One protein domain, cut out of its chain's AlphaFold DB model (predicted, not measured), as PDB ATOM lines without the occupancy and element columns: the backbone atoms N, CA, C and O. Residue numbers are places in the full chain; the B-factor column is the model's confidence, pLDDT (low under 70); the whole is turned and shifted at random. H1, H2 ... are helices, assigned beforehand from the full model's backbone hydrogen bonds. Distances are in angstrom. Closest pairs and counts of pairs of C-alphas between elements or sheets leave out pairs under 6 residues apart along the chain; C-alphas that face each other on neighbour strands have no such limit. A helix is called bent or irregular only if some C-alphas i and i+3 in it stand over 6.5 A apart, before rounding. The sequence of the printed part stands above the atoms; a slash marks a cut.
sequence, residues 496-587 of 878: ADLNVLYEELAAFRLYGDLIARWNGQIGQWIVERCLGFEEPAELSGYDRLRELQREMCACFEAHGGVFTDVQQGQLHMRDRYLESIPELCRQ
ATOM      1  N   ALA A 496     -12.438  33.025  33.076       84.81
ATOM      2  CA  ALA A 496     -11.359  33.279  32.120       84.81
ATOM      3  C   ALA A 496     -11.320  32.251  30.960       84.81
ATOM      4  O   ALA A 496     -12.047  31.246  30.958       84.81
ATOM      5  N   ASP A 497     -10.474  32.516  29.961       89.06
ATOM      6  CA  ASP A 497     -10.178  31.577  28.871       89.06
ATOM      7  C   ASP A 497      -9.559  30.285  29.440       89.06
ATOM      8  O   ASP A 497      -8.751  30.310  30.371       89.06
ATOM      9  N   LEU A 498      -9.976  29.145  28.893       92.50
ATOM     10  CA  LEU A 498      -9.471  27.824  29.250       92.50
ATOM     11  C   LEU A 498      -8.008  27.629  28.810       92.50
ATOM     12  O   LEU A 498      -7.262  26.953  29.515       92.50
ATOM     13  N   ASN A 499      -7.570  28.264  27.715       91.38
ATOM     14  CA  ASN A 499      -6.166  28.214  27.285       91.38
ATOM     15  C   ASN A 499      -5.233  28.797  28.356       91.38
ATOM     16  O   ASN A 499      -4.236  28.172  28.706       91.38
ATOM     17  N   VAL A 500      -5.604  29.939  28.948       92.25
ATOM     18  CA  VAL A 500      -4.821  30.596  30.011       92.25
ATOM     19  C   VAL A 500      -4.717  29.706  31.252       92.25
ATOM     20  O   VAL A 500      -3.651  29.630  31.858       92.25
ATOM     21  N   LEU A 501      -5.780  28.970  31.610       93.94
ATOM     22  CA  LEU A 501      -5.698  27.970  32.680       93.94
ATOM     23  C   LEU A 501      -4.686  26.868  32.332       93.94
ATOM     24  O   LEU A 501      -3.890  26.494  33.191       93.94
ATOM     25  N   TYR A 502      -4.693  26.340  31.107       94.75
ATOM     26  CA  TYR A 502      -3.745  25.293  30.722       94.75
ATOM     27  C   TYR A 502      -2.296  25.785  30.649       94.75
ATOM     28  O   TYR A 502      -1.417  25.064  31.116       94.75
ATOM     29  N   GLU A 503      -2.039  27.008  30.180       92.81
ATOM     30  CA  GLU A 503      -0.717  27.653  30.262       92.81
ATOM     31  C   GLU A 503      -0.255  27.807  31.721       92.81
ATOM     32  O   GLU A 503       0.877  27.470  32.073       92.81
ATOM     33  N   GLU A 504      -1.153  28.256  32.603       92.44
ATOM     34  CA  GLU A 504      -0.889  28.379  34.035       92.44
ATOM     35  C   GLU A 504      -0.607  27.034  34.725       92.44
ATOM     36  O   GLU A 504       0.210  26.982  35.649       92.44
ATOM     37  N   LEU A 505      -1.279  25.958  34.300       93.94
ATOM     38  CA  LEU A 505      -1.056  24.602  34.806       93.94
ATOM     39  C   LEU A 505       0.225  23.980  34.228       93.94
ATOM     40  O   LEU A 505       0.934  23.285  34.953       93.94
ATOM     41  N   ALA A 506       0.566  24.255  32.966       92.25
ATOM     42  CA  ALA A 506       1.779  23.760  32.307       92.25
ATOM     43  C   ALA A 506       3.081  24.296  32.937       92.25
ATOM     44  O   ALA A 506       4.151  23.733  32.716       92.25
ATOM     45  N   ALA A 507       2.994  25.348  33.756       91.94
ATOM     46  CA  ALA A 507       4.109  25.861  34.550       91.94
ATOM     47  C   ALA A 507       4.484  24.981  35.768       91.94
ATOM     48  O   ALA A 507       5.537  25.210  36.365       91.94
ATOM     49  N   PHE A 508       3.651  24.006  36.162       91.88
ATOM     50  CA  PHE A 508       3.966  23.050  37.236       91.88
ATOM     51  C   PHE A 508       4.875  21.918  36.745       91.88
ATOM     52  O   PHE A 508       4.718  21.415  35.629       91.88
ATOM     53  N   ARG A 509       5.811  21.464  37.587       91.12
ATOM     54  CA  ARG A 509       6.815  20.461  37.196       91.12
ATOM     55  C   ARG A 509       6.187  19.097  36.914       91.12
ATOM     56  O   ARG A 509       6.617  18.400  35.996       91.12
ATOM     57  N   LEU A 510       5.179  18.714  37.693       91.06
ATOM     58  CA  LEU A 510       4.454  17.449  37.585       91.06
ATOM     59  C   LEU A 510       3.193  17.565  36.715       91.06
ATOM     60  O   LEU A 510       2.325  16.699  36.802       91.06
ATOM     61  N   TYR A 511       3.087  18.583  35.845       90.50
ATOM     62  CA  TYR A 511       1.942  18.767  34.940       90.50
ATOM     63  C   TYR A 511       1.539  17.467  34.228       90.50
ATOM     64  O   TYR A 511       0.384  17.062  34.316       90.50
ATOM     65  N   GLY A 512       2.487  16.753  33.611       86.69
ATOM     66  CA  GLY A 512       2.208  15.494  32.906       86.69
ATOM     67  C   GLY A 512       1.657  14.365  33.793       86.69
ATOM     68  O   GLY A 512       0.866  13.554  33.316       86.69
ATOM     69  N   ASP A 513       2.012  14.343  35.082       90.25
ATOM     70  CA  ASP A 513       1.538  13.348  36.057       90.25
ATOM     71  C   ASP A 513       0.195  13.761  36.711       90.25
ATOM     72  O   ASP A 513      -0.537  12.920  37.240       90.25
ATOM     73  N   LEU A 514      -0.139  15.058  36.693       92.38
ATOM     74  CA  LEU A 514      -1.313  15.645  37.356       92.38
ATOM     75  C   LEU A 514      -2.471  15.976  36.401       92.38
ATOM     76  O   LEU A 514      -3.633  15.935  36.814       92.38
ATOM     77  N   ILE A 515      -2.191  16.244  35.123       93.25
ATOM     78  CA  ILE A 515      -3.163  16.763  34.152       93.25
ATOM     79  C   ILE A 515      -4.399  15.873  33.985       93.25
ATOM     80  O   ILE A 515      -5.512  16.385  33.919       93.25
ATOM     81  N   ALA A 516      -4.251  14.546  34.026       89.25
ATOM     82  CA  ALA A 516      -5.383  13.619  33.945       89.25
ATOM     83  C   ALA A 516      -6.358  13.762  35.136       89.25
ATOM     84  O   ALA A 516      -7.575  13.672  34.964       89.25
ATOM     85  N   ARG A 517      -5.836  14.035  36.341       90.38
ATOM     86  CA  ARG A 517      -6.622  14.269  37.568       90.38
ATOM     87  C   ARG A 517      -7.360  15.605  37.489       90.38
ATOM     88  O   ARG A 517      -8.546  15.680  37.805       90.38
ATOM     89  N   TRP A 518      -6.665  16.643  37.026       95.06
ATOM     90  CA  TRP A 518      -7.217  17.984  36.830       95.06
ATOM     91  C   TRP A 518      -8.280  18.024  35.727       95.06
ATOM     92  O   TRP A 518      -9.350  18.592  35.945       95.06
ATOM     93  N   ASN A 519      -8.054  17.347  34.598       94.19
ATOM     94  CA  ASN A 519      -9.017  17.238  33.499       94.19
ATOM     95  C   ASN A 519     -10.350  16.612  33.947       94.19
ATOM     96  O   ASN A 519     -11.399  17.029  33.460       94.19
ATOM     97  N   GLY A 520     -10.345  15.704  34.931       88.88
ATOM     98  CA  GLY A 520     -11.576  15.177  35.536       88.88
ATOM     99  C   GLY A 520     -12.455  16.251  36.199       88.88
ATOM    100  O   GLY A 520     -13.680  16.180  36.110       88.88
ATOM    101  N   GLN A 521     -11.852  17.276  36.815       91.06
ATOM    102  CA  GLN A 521     -12.582  18.422  37.378       91.06
ATOM    103  C   GLN A 521     -12.912  19.469  36.304       91.06
ATOM    104  O   GLN A 521     -14.041  19.948  36.234       91.06
ATOM    105  N   ILE A 522     -11.943  19.803  35.443       93.88
ATOM    106  CA  ILE A 522     -12.103  20.799  34.373       93.88
ATOM    107  C   ILE A 522     -13.244  20.397  33.429       93.88
ATOM    108  O   ILE A 522     -14.113  21.221  33.156       93.88
ATOM    109  N   GLY A 523     -13.315  19.130  33.003       92.56
ATOM    110  CA  GLY A 523     -14.382  18.632  32.129       92.56
ATOM    111  C   GLY A 523     -15.780  18.806  32.733       92.56
ATOM    112  O   GLY A 523     -16.704  19.228  32.038       92.56
ATOM    113  N   GLN A 524     -15.927  18.583  34.043       92.12
ATOM    114  CA  GLN A 524     -17.184  18.825  34.758       92.12
ATOM    115  C   GLN A 524     -17.550  20.318  34.793       92.12
ATOM    116  O   GLN A 524     -18.698  20.681  34.537       92.12
ATOM    117  N   TRP A 525     -16.579  21.200  35.047       92.56
ATOM    118  CA  TRP A 525     -16.806  22.647  35.047       92.56
ATOM    119  C   TRP A 525     -17.101  23.218  33.650       92.56
ATOM    120  O   TRP A 525     -17.909  24.139  33.542       92.56
ATOM    121  N   ILE A 526     -16.520  22.661  32.580       93.81
ATOM    122  CA  ILE A 526     -16.875  23.004  31.189       93.81
ATOM    123  C   ILE A 526     -18.356  22.699  30.936       93.81
ATOM    124  O   ILE A 526     -19.078  23.552  30.418       93.81
ATOM    125  N   VAL A 527     -18.823  21.516  31.342       93.25
ATOM    126  CA  VAL A 527     -20.224  21.094  31.192       93.25
ATOM    127  C   VAL A 527     -21.158  22.012  31.980       93.25
ATOM    128  O   VAL A 527     -22.112  22.534  31.406       93.25
ATOM    129  N   GLU A 528     -20.867  22.278  33.257       92.00
ATOM    130  CA  GLU A 528     -21.653  23.217  34.074       92.00
ATOM    131  C   GLU A 528     -21.716  24.614  33.452       92.00
ATOM    132  O   GLU A 528     -22.793  25.206  33.389       92.00
ATOM    133  N   ARG A 529     -20.594  25.123  32.927       90.94
ATOM    134  CA  ARG A 529     -20.525  26.437  32.279       90.94
ATOM    135  C   ARG A 529     -21.352  26.495  30.990       90.94
ATOM    136  O   ARG A 529     -22.077  27.465  30.801       90.94
ATOM    137  N   CYS A 530     -21.308  25.461  30.146       91.69
ATOM    138  CA  CYS A 530     -22.076  25.413  28.891       91.69
ATOM    139  C   CYS A 530     -23.587  25.212  29.119       91.69
ATOM    140  O   CYS A 530     -24.421  25.787  28.411       91.69
ATOM    141  N   LEU A 531     -23.960  24.415  30.126       90.25
ATOM    142  CA  LEU A 531     -25.356  24.253  30.545       90.25
ATOM    143  C   LEU A 531     -25.894  25.514  31.243       90.25
ATOM    144  O   LEU A 531     -27.072  25.827  31.097       90.25
ATOM    145  N   GLY A 532     -25.032  26.248  31.953       87.94
ATOM    146  CA  GLY A 532     -25.344  27.500  32.643       87.94
ATOM    147  C   GLY A 532     -25.301  28.766  31.778       87.94
ATOM    148  O   GLY A 532     -25.473  29.852  32.323       87.94
ATOM    149  N   PHE A 533     -25.069  28.668  30.462       89.62
ATOM    150  CA  PHE A 533     -25.112  29.836  29.575       89.62
ATOM    151  C   PHE A 533     -26.482  30.532  29.629       89.62
ATOM    152  O   PHE A 533     -27.503  29.906  29.333       89.62
ATOM    153  N   GLU A 534     -26.495  31.832  29.934       87.12
ATOM    154  CA  GLU A 534     -27.700  32.664  29.860       87.12
ATOM    155  C   GLU A 534     -28.219  32.766  28.418       87.12
ATOM    156  O   GLU A 534     -27.444  32.924  27.475       87.12
ATOM    157  N   GLU A 535     -29.540  32.702  28.243       88.25
ATOM    158  CA  GLU A 535     -30.180  32.712  26.924       88.25
ATOM    159  C   GLU A 535     -30.068  34.114  26.269       88.25
ATOM    160  O   GLU A 535     -30.642  35.086  26.788       88.25
ATOM    161  N   PRO A 536     -29.357  34.256  25.130       89.62
ATOM    162  CA  PRO A 536     -29.042  35.558  24.546       89.62
ATOM    163  C   PRO A 536     -30.253  36.403  24.138       89.62
ATOM    164  O   PRO A 536     -31.280  35.896  23.680       89.62
ATOM    165  N   ALA A 537     -30.082  37.726  24.205       86.94
ATOM    166  CA  ALA A 537     -31.054  38.705  23.714       86.94
ATOM    167  C   ALA A 537     -31.107  38.819  22.172       86.94
ATOM    168  O   ALA A 537     -32.054  39.390  21.635       86.94
ATOM    169  N   GLU A 538     -30.124  38.264  21.454       88.56
ATOM    170  CA  GLU A 538     -30.028  38.277  19.987       88.56
ATOM    171  C   GLU A 538     -29.701  36.884  19.427       88.56
ATOM    172  O   GLU A 538     -28.959  36.121  20.045       88.56
ATOM    173  N   LEU A 539     -30.177  36.569  18.213       86.94
ATOM    174  CA  LEU A 539     -29.881  35.291  17.536       86.94
ATOM    175  C   LEU A 539     -28.378  35.078  17.284       86.94
ATOM    176  O   LEU A 539     -27.897  33.956  17.381       86.94
ATOM    177  N   SER A 540     -27.644  36.159  17.011       88.25
ATOM    178  CA  SER A 540     -26.179  36.183  16.874       88.25
ATOM    179  C   SER A 540     -25.457  35.667  18.128       88.25
ATOM    180  O   SER A 540     -24.360  35.124  18.032       88.25
ATOM    181  N   GLY A 541     -26.072  35.810  19.306       89.56
ATOM    182  CA  GLY A 541     -25.534  35.308  20.563       89.56
ATOM    183  C   GLY A 541     -25.570  33.784  20.671       89.56
ATOM    184  O   GLY A 541     -24.665  33.218  21.270       89.56
ATOM    185  N   TYR A 542     -26.556  33.109  20.070       90.06
ATOM    186  CA  TYR A 542     -26.627  31.639  20.082       90.06
ATOM    187  C   TYR A 542     -25.513  31.031  19.231       90.06
ATOM    188  O   TYR A 542     -24.840  30.107  19.685       90.06
ATOM    189  N   ASP A 543     -25.268  31.605  18.047       88.88
ATOM    190  CA  ASP A 543     -24.155  31.206  17.183       88.88
ATOM    191  C   ASP A 543     -22.804  31.396  17.925       88.88
ATOM    192  O   ASP A 543     -21.998  30.468  17.973       88.88
ATOM    193  N   ARG A 544     -22.609  32.523  18.636       91.00
ATOM    194  CA  ARG A 544     -21.409  32.775  19.474       91.00
ATOM    195  C   ARG A 544     -21.259  31.830  20.670       91.00
ATOM    196  O   ARG A 544     -20.150  31.394  20.958       91.00
ATOM    197  N   LEU A 545     -22.337  31.523  21.397       92.94
ATOM    198  CA  LEU A 545     -22.286  30.563  22.512       92.94
ATOM    199  C   LEU A 545     -21.915  29.160  22.018       92.94
ATOM    200  O   LEU A 545     -21.222  28.420  22.714       92.94
ATOM    201  N   ARG A 546     -22.354  28.806  20.807       93.00
ATOM    202  CA  ARG A 546     -22.004  27.548  20.155       93.00
ATOM    203  C   ARG A 546     -20.532  27.507  19.735       93.00
ATOM    204  O   ARG A 546     -19.878  26.489  19.946       93.00
ATOM    205  N   GLU A 547     -20.007  28.598  19.179       92.56
ATOM    206  CA  GLU A 547     -18.570  28.759  18.904       92.56
ATOM    207  C   GLU A 547     -17.749  28.623  20.195       92.56
ATOM    208  O   GLU A 547     -16.882  27.754  20.262       92.56
ATOM    209  N   LEU A 548     -18.112  29.349  21.258       92.12
ATOM    210  CA  LEU A 548     -17.449  29.275  22.566       92.12
ATOM    211  C   LEU A 548     -17.457  27.853  23.157       92.12
ATOM    212  O   LEU A 548     -16.436  27.385  23.658       92.12
ATOM    213  N   GLN A 549     -18.586  27.134  23.081       94.12
ATOM    214  CA  GLN A 549     -18.651  25.736  23.522       94.12
ATOM    215  C   GLN A 549     -17.663  24.858  22.737       94.12
ATOM    216  O   GLN A 549     -16.977  24.024  23.331       94.12
ATOM    217  N   ARG A 550     -17.577  25.031  21.412       92.81
ATOM    218  CA  ARG A 550     -16.671  24.259  20.546       92.81
ATOM    219  C   ARG A 550     -15.204  24.575  20.817       92.81
ATOM    220  O   ARG A 550     -14.414  23.642  20.910       92.81
ATOM    221  N   GLU A 551     -14.855  25.847  20.994       93.19
ATOM    222  CA  GLU A 551     -13.506  26.284  21.372       93.19
ATOM    223  C   GLU A 551     -13.080  25.676  22.714       93.19
ATOM    224  O   GLU A 551     -11.995  25.103  22.816       93.19
ATOM    225  N   MET A 552     -13.960  25.703  23.722       93.12
ATOM    226  CA  MET A 552     -13.700  25.076  25.022       93.12
ATOM    227  C   MET A 552     -13.529  23.551  24.923       93.12
ATOM    228  O   MET A 552     -12.623  23.005  25.549       93.12
ATOM    229  N   CYS A 553     -14.358  22.857  24.132       93.06
ATOM    230  CA  CYS A 553     -14.222  21.407  23.934       93.06
ATOM    231  C   CYS A 553     -12.916  21.058  23.205       93.06
ATOM    232  O   CYS A 553     -12.179  20.191  23.663       93.06
ATOM    233  N   ALA A 554     -12.588  21.773  22.125       92.69
ATOM    234  CA  ALA A 554     -11.366  21.547  21.356       92.69
ATOM    235  C   ALA A 554     -10.096  21.846  22.175       92.69
ATOM    236  O   ALA A 554      -9.123  21.101  22.098       92.69
ATOM    237  N   CYS A 555     -10.113  22.901  22.998       92.56
ATOM    238  CA  CYS A 555      -9.029  23.223  23.928       92.56
ATOM    239  C   CYS A 555      -8.830  22.116  24.982       92.56
ATOM    240  O   CYS A 555      -7.698  21.710  25.242       92.56
ATOM    241  N   PHE A 556      -9.920  21.587  25.550       94.69
ATOM    242  CA  PHE A 556      -9.882  20.474  26.503       94.69
ATOM    243  C   PHE A 556      -9.312  19.192  25.875       94.69
ATOM    244  O   PHE A 556      -8.401  18.583  26.434       94.69
ATOM    245  N   GLU A 557      -9.789  18.818  24.685       92.50
ATOM    246  CA  GLU A 557      -9.307  17.646  23.938       92.50
ATOM    247  C   GLU A 557      -7.826  17.782  23.537       92.50
ATOM    248  O   GLU A 557      -7.056  16.830  23.683       92.50
ATOM    249  N   ALA A 558      -7.386  18.975  23.115       91.44
ATOM    250  CA  ALA A 558      -5.988  19.248  22.764       91.44
ATOM    251  C   ALA A 558      -5.010  19.055  23.942       91.44
ATOM    252  O   ALA A 558      -3.863  18.666  23.725       91.44
ATOM    253  N   HIS A 559      -5.470  19.258  25.181       91.31
ATOM    254  CA  HIS A 559      -4.702  19.020  26.412       91.31
ATOM    255  C   HIS A 559      -4.969  17.629  27.026       91.31
ATOM    256  O   HIS A 559      -4.821  17.423  28.234       91.31
ATOM    257  N   GLY A 560      -5.379  16.655  26.202       89.00
ATOM    258  CA  GLY A 560      -5.592  15.265  26.616       89.00
ATOM    259  C   GLY A 560      -6.808  15.056  27.522       89.00
ATOM    260  O   GLY A 560      -6.879  14.062  28.246       89.00
ATOM    261  N   GLY A 561      -7.750  16.000  27.537       91.12
ATOM    262  CA  GLY A 561      -9.028  15.859  28.220       91.12
ATOM    263  C   GLY A 561      -9.949  14.894  27.475       91.12
ATOM    264  O   GLY A 561     -10.076  14.953  26.256       91.12
ATOM    265  N   VAL A 562     -10.616  14.007  28.217       92.12
ATOM    266  CA  VAL A 562     -11.623  13.082  27.680       92.12
ATOM    267  C   VAL A 562     -12.905  13.257  28.484       92.12
ATOM    268  O   VAL A 562     -12.908  13.076  29.702       92.12
ATOM    269  N   PHE A 563     -13.992  13.633  27.810       92.75
ATOM    270  CA  PHE A 563     -15.314  13.694  28.429       92.75
ATOM    271  C   PHE A 563     -15.860  12.281  28.651       92.75
ATOM    272  O   PHE A 563     -15.681  11.396  27.818       92.75
ATOM    273  N   THR A 564     -16.572  12.076  29.757       91.31
ATOM    274  CA  THR A 564     -17.372  10.854  29.942       91.31
ATOM    275  C   THR A 564     -18.584  10.849  29.002       91.31
ATOM    276  O   THR A 564     -19.091  11.916  28.653       91.31
ATOM    277  N   ASP A 565     -19.118   9.670  28.666       91.25
ATOM    278  CA  ASP A 565     -20.308   9.520  27.803       91.25
ATOM    279  C   ASP A 565     -21.490  10.410  28.245       91.25
ATOM    280  O   ASP A 565     -22.211  10.976  27.421       91.25
ATOM    281  N   VAL A 566     -21.671  10.576  29.561       92.00
ATOM    282  CA  VAL A 566     -22.713  11.429  30.157       92.00
ATOM    283  C   VAL A 566     -22.460  12.907  29.851       92.00
ATOM    284  O   VAL A 566     -23.364  13.605  29.390       92.00
ATOM    285  N   GLN A 567     -21.231  13.379  30.071       91.88
ATOM    286  CA  GLN A 567     -20.824  14.763  29.816       91.88
ATOM    287  C   GLN A 567     -20.870  15.090  28.319       91.88
ATOM    288  O   GLN A 567     -21.398  16.132  27.929       91.88
ATOM    289  N   GLN A 568     -20.396  14.177  27.468       91.94
ATOM    290  CA  GLN A 568     -20.452  14.328  26.017       91.94
ATOM    291  C   GLN A 568     -21.905  14.335  25.513       91.94
ATOM    292  O   GLN A 568     -22.261  15.158  24.670       91.94
ATOM    293  N   GLY A 569     -22.780  13.501  26.089       91.12
ATOM    294  CA  GLY A 569     -24.221  13.531  25.835       91.12
ATOM    295  C   GLY A 569     -24.877  14.861  26.231       91.12
ATOM    296  O   GLY A 569     -25.676  15.403  25.465       91.12
ATOM    297  N   GLN A 570     -24.514  15.428  27.387       92.75
ATOM    298  CA  GLN A 570     -24.999  16.738  27.843       92.75
ATOM    299  C   GLN A 570     -24.531  17.881  26.929       92.75
ATOM    300  O   GLN A 570     -25.356  18.686  26.489       92.75
ATOM    301  N   LEU A 571     -23.240  17.925  26.584       93.00
ATOM    302  CA  LEU A 571     -22.673  18.920  25.666       93.00
ATOM    303  C   LEU A 571     -23.289  18.814  24.268       93.00
ATOM    304  O   LEU A 571     -23.671  19.831  23.690       93.00
ATOM    305  N   HIS A 572     -23.463  17.600  23.742       92.62
ATOM    306  CA  HIS A 572     -24.103  17.391  22.447       92.62
ATOM    307  C   HIS A 572     -25.582  17.813  22.455       92.62
ATOM    308  O   HIS A 572     -26.048  18.421  21.492       92.62
ATOM    309  N   MET A 573     -26.326  17.563  23.542       91.88
ATOM    310  CA  MET A 573     -27.688  18.091  23.683       91.88
ATOM    311  C   MET A 573     -27.718  19.626  23.746       91.88
ATOM    312  O   MET A 573     -28.628  20.220  23.163       91.88
ATOM    313  N   ARG A 574     -26.735  20.281  24.386       92.50
ATOM    314  CA  ARG A 574     -26.641  21.753  24.412       92.50
ATOM    315  C   ARG A 574     -26.251  22.339  23.053       92.50
ATOM    316  O   ARG A 574     -26.921  23.273  22.629       92.50
ATOM    317  N   ASP A 575     -25.290  21.762  22.325       91.75
ATOM    318  CA  ASP A 575     -24.939  22.200  20.957       91.75
ATOM    319  C   ASP A 575     -26.149  22.073  20.019       91.75
ATOM    320  O   ASP A 575     -26.510  23.033  19.339       91.75
ATOM    321  N   ARG A 576     -26.857  20.934  20.069       91.31
ATOM    322  CA  ARG A 576     -28.066  20.704  19.263       91.31
ATOM    323  C   ARG A 576     -29.216  21.647  19.648       91.31
ATOM    324  O   ARG A 576     -29.987  22.056  18.785       91.31
ATOM    325  N   TYR A 577     -29.336  22.022  20.926       89.75
ATOM    326  CA  TYR A 577     -30.268  23.070  21.358       89.75
ATOM    327  C   TYR A 577     -29.875  24.429  20.763       89.75
ATOM    328  O   TYR A 577     -30.708  25.049  20.098       89.75
ATOM    329  N   LEU A 578     -28.618  24.853  20.951       89.94
ATOM    330  CA  LEU A 578     -28.086  26.136  20.476       89.94
ATOM    331  C   LEU A 578     -28.163  26.275  18.948       89.94
ATOM    332  O   LEU A 578     -28.378  27.381  18.469       89.94
ATOM    333  N   GLU A 579     -28.056  25.177  18.195       91.25
ATOM    334  CA  GLU A 579     -28.306  25.117  16.746       91.25
ATOM    335  C   GLU A 579     -29.796  25.232  16.394       91.25
ATOM    336  O   GLU A 579     -30.182  26.037  15.544       91.25
ATOM    337  N   SER A 580     -30.653  24.468  17.082       89.75
ATOM    338  CA  SER A 580     -32.086  24.409  16.764       89.75
ATOM    339  C   SER A 580     -32.813  25.744  16.949       89.75
ATOM    340  O   SER A 580     -33.811  25.996  16.274       89.75
ATOM    341  N   ILE A 581     -32.334  26.613  17.849       89.81
ATOM    342  CA  ILE A 581     -32.976  27.899  18.137       89.81
ATOM    343  C   ILE A 581     -32.854  28.883  16.955       89.81
ATOM    344  O   ILE A 581     -33.900  29.323  16.462       89.81
ATOM    345  N   PRO A 582     -31.656  29.225  16.436       88.69
ATOM    346  CA  PRO A 582     -31.526  30.031  15.229       88.69
ATOM    347  C   PRO A 582     -32.214  29.421  14.006       88.69
ATOM    348  O   PRO A 582     -32.822  30.170  13.245       88.69
ATOM    349  N   GLU A 583     -32.168  28.099  13.814       88.31
ATOM    350  CA  GLU A 583     -32.869  27.433  12.705       88.31
ATOM    351  C   GLU A 583     -34.387  27.644  12.777       88.31
ATOM    352  O   GLU A 583     -34.982  28.168  11.829       88.31
ATOM    353  N   LEU A 584     -34.999  27.346  13.929       88.00
ATOM    354  CA  LEU A 584     -36.426  27.564  14.176       88.00
ATOM    355  C   LEU A 584     -36.804  29.044  13.995       88.00
ATOM    356  O   LEU A 584     -37.798  29.361  13.348       88.00
ATOM    357  N   CYS A 585     -35.986  29.976  14.490       86.25
ATOM    358  CA  CYS A 585     -36.236  31.416  14.347       86.25
ATOM    359  C   CYS A 585     -36.059  31.942  12.907       86.25
ATOM    360  O   CYS A 585     -36.605  32.996  12.568       86.25
ATOM    361  N   ARG A 586     -35.294  31.242  12.058       85.25
ATOM    362  CA  ARG A 586     -35.065  31.577  10.638       85.25
ATOM    363  C   ARG A 586     -36.085  30.912   9.700       85.25
ATOM    364  O   ARG A 586     -36.193  31.336   8.543       85.25
ATOM    365  N   GLN A 587     -36.838  29.914  10.173       86.44
ATOM    366  CA  GLN A 587     -37.830  29.174   9.391       86.44
ATOM    367  C   GLN A 587     -38.912  30.100   8.803       86.44
ATOM    368  O   GLN A 587     -39.420  31.013   9.456       86.44
TER     369      GLN A 587
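Overview. This is residues 496 to 587 of the 878 residues of an uncharacterized protein of Clostridiales bacterium (UniProt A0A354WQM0). Three long helices, H2, H3 and H4, make a staggered up-and-down bundle, and the short H1 packs on the last part of H3, toward the end of the bundle away from H4. Offset along the length, the helices form a rod, with the first part of H2 and H1 at one end and the last residues of H4 at the other. The printed part has 92 residues with four named helices, in the order H1, H2, H3, H4, and no named strand; the class is all helix. The whole is only just loose, close to compact, with a radius of gyration of the C-alphas of 14.9 A and spans of 53 by 25 by 18 A.

Arrangement. H4, residues 565 to 586, is the longest helix with 22 residues. With residues 575 to 582 alone it touches H3, residues 539 to 558, closest at the C-alphas of Leu 578 and Tyr 542, 5.7 A apart; the two form a helical hairpin at a shallow tilt of 24 degrees. With residues 567 to 574 alone H4 touches residues 523 to 531 of H2, residues 511 to 531, closest at the C-alphas of Leu 571 and Val 527, 6.4 A apart. H2 and H4 run the same way at 38 degrees, only just a steep tilt. H3 is the hub, touching the three other helices. H2 and H3 form a second helical hairpin, at a shallow tilt of 17 degrees, with the C-alphas of Cys 530 and Gln 549 closest at 6.4 A. H1, residues 498 to 506, touches residues 552 to 556 of H3 and runs the same way at a shallow tilt of 19 degrees; the C-alphas of Leu 498 and Met 552 are closest, 6.6 A apart. H1 and H2 are close but not clearly touching, 6.6 A between the C-alphas of Leu 505 and Tyr 511, and H1 and H4 are apart. Every O i to N i+4 pair is within hydrogen-bond range in H1, against 13 of 17 in H2, 15 of 16 in H3 and 17 of 18 in H4.

Along the chain. H4 is 31.6 A long, from C-alpha 565 at (-20.308, 9.520, 27.803) to C-alpha 586 at (-35.065, 31.577, 10.638). It is neither bent nor irregular, but only just: C-alphas 579 and 582 are 6.1 A apart. H3 is 29.3 A long and H2 28.2 A. H2 has a kink of 44 degrees near residue 518 and is irregular, with C-alphas 513 and 516 at 7.2 A. H1 is 12.3 A long and begins with C-alpha 498 at (-9.471, 27.824, 29.250).

Size, cuts and confidence. The two C-alphas farthest apart are those of Arg 509 and Gln 587, at 53.3 A. The printed part has no cut. The link from H1 to H2 is tight, and those from H2 to H3 and from H3 to H4 are short. The mean pLDDT of the printed part is 91.1, and no printed residue is under 70.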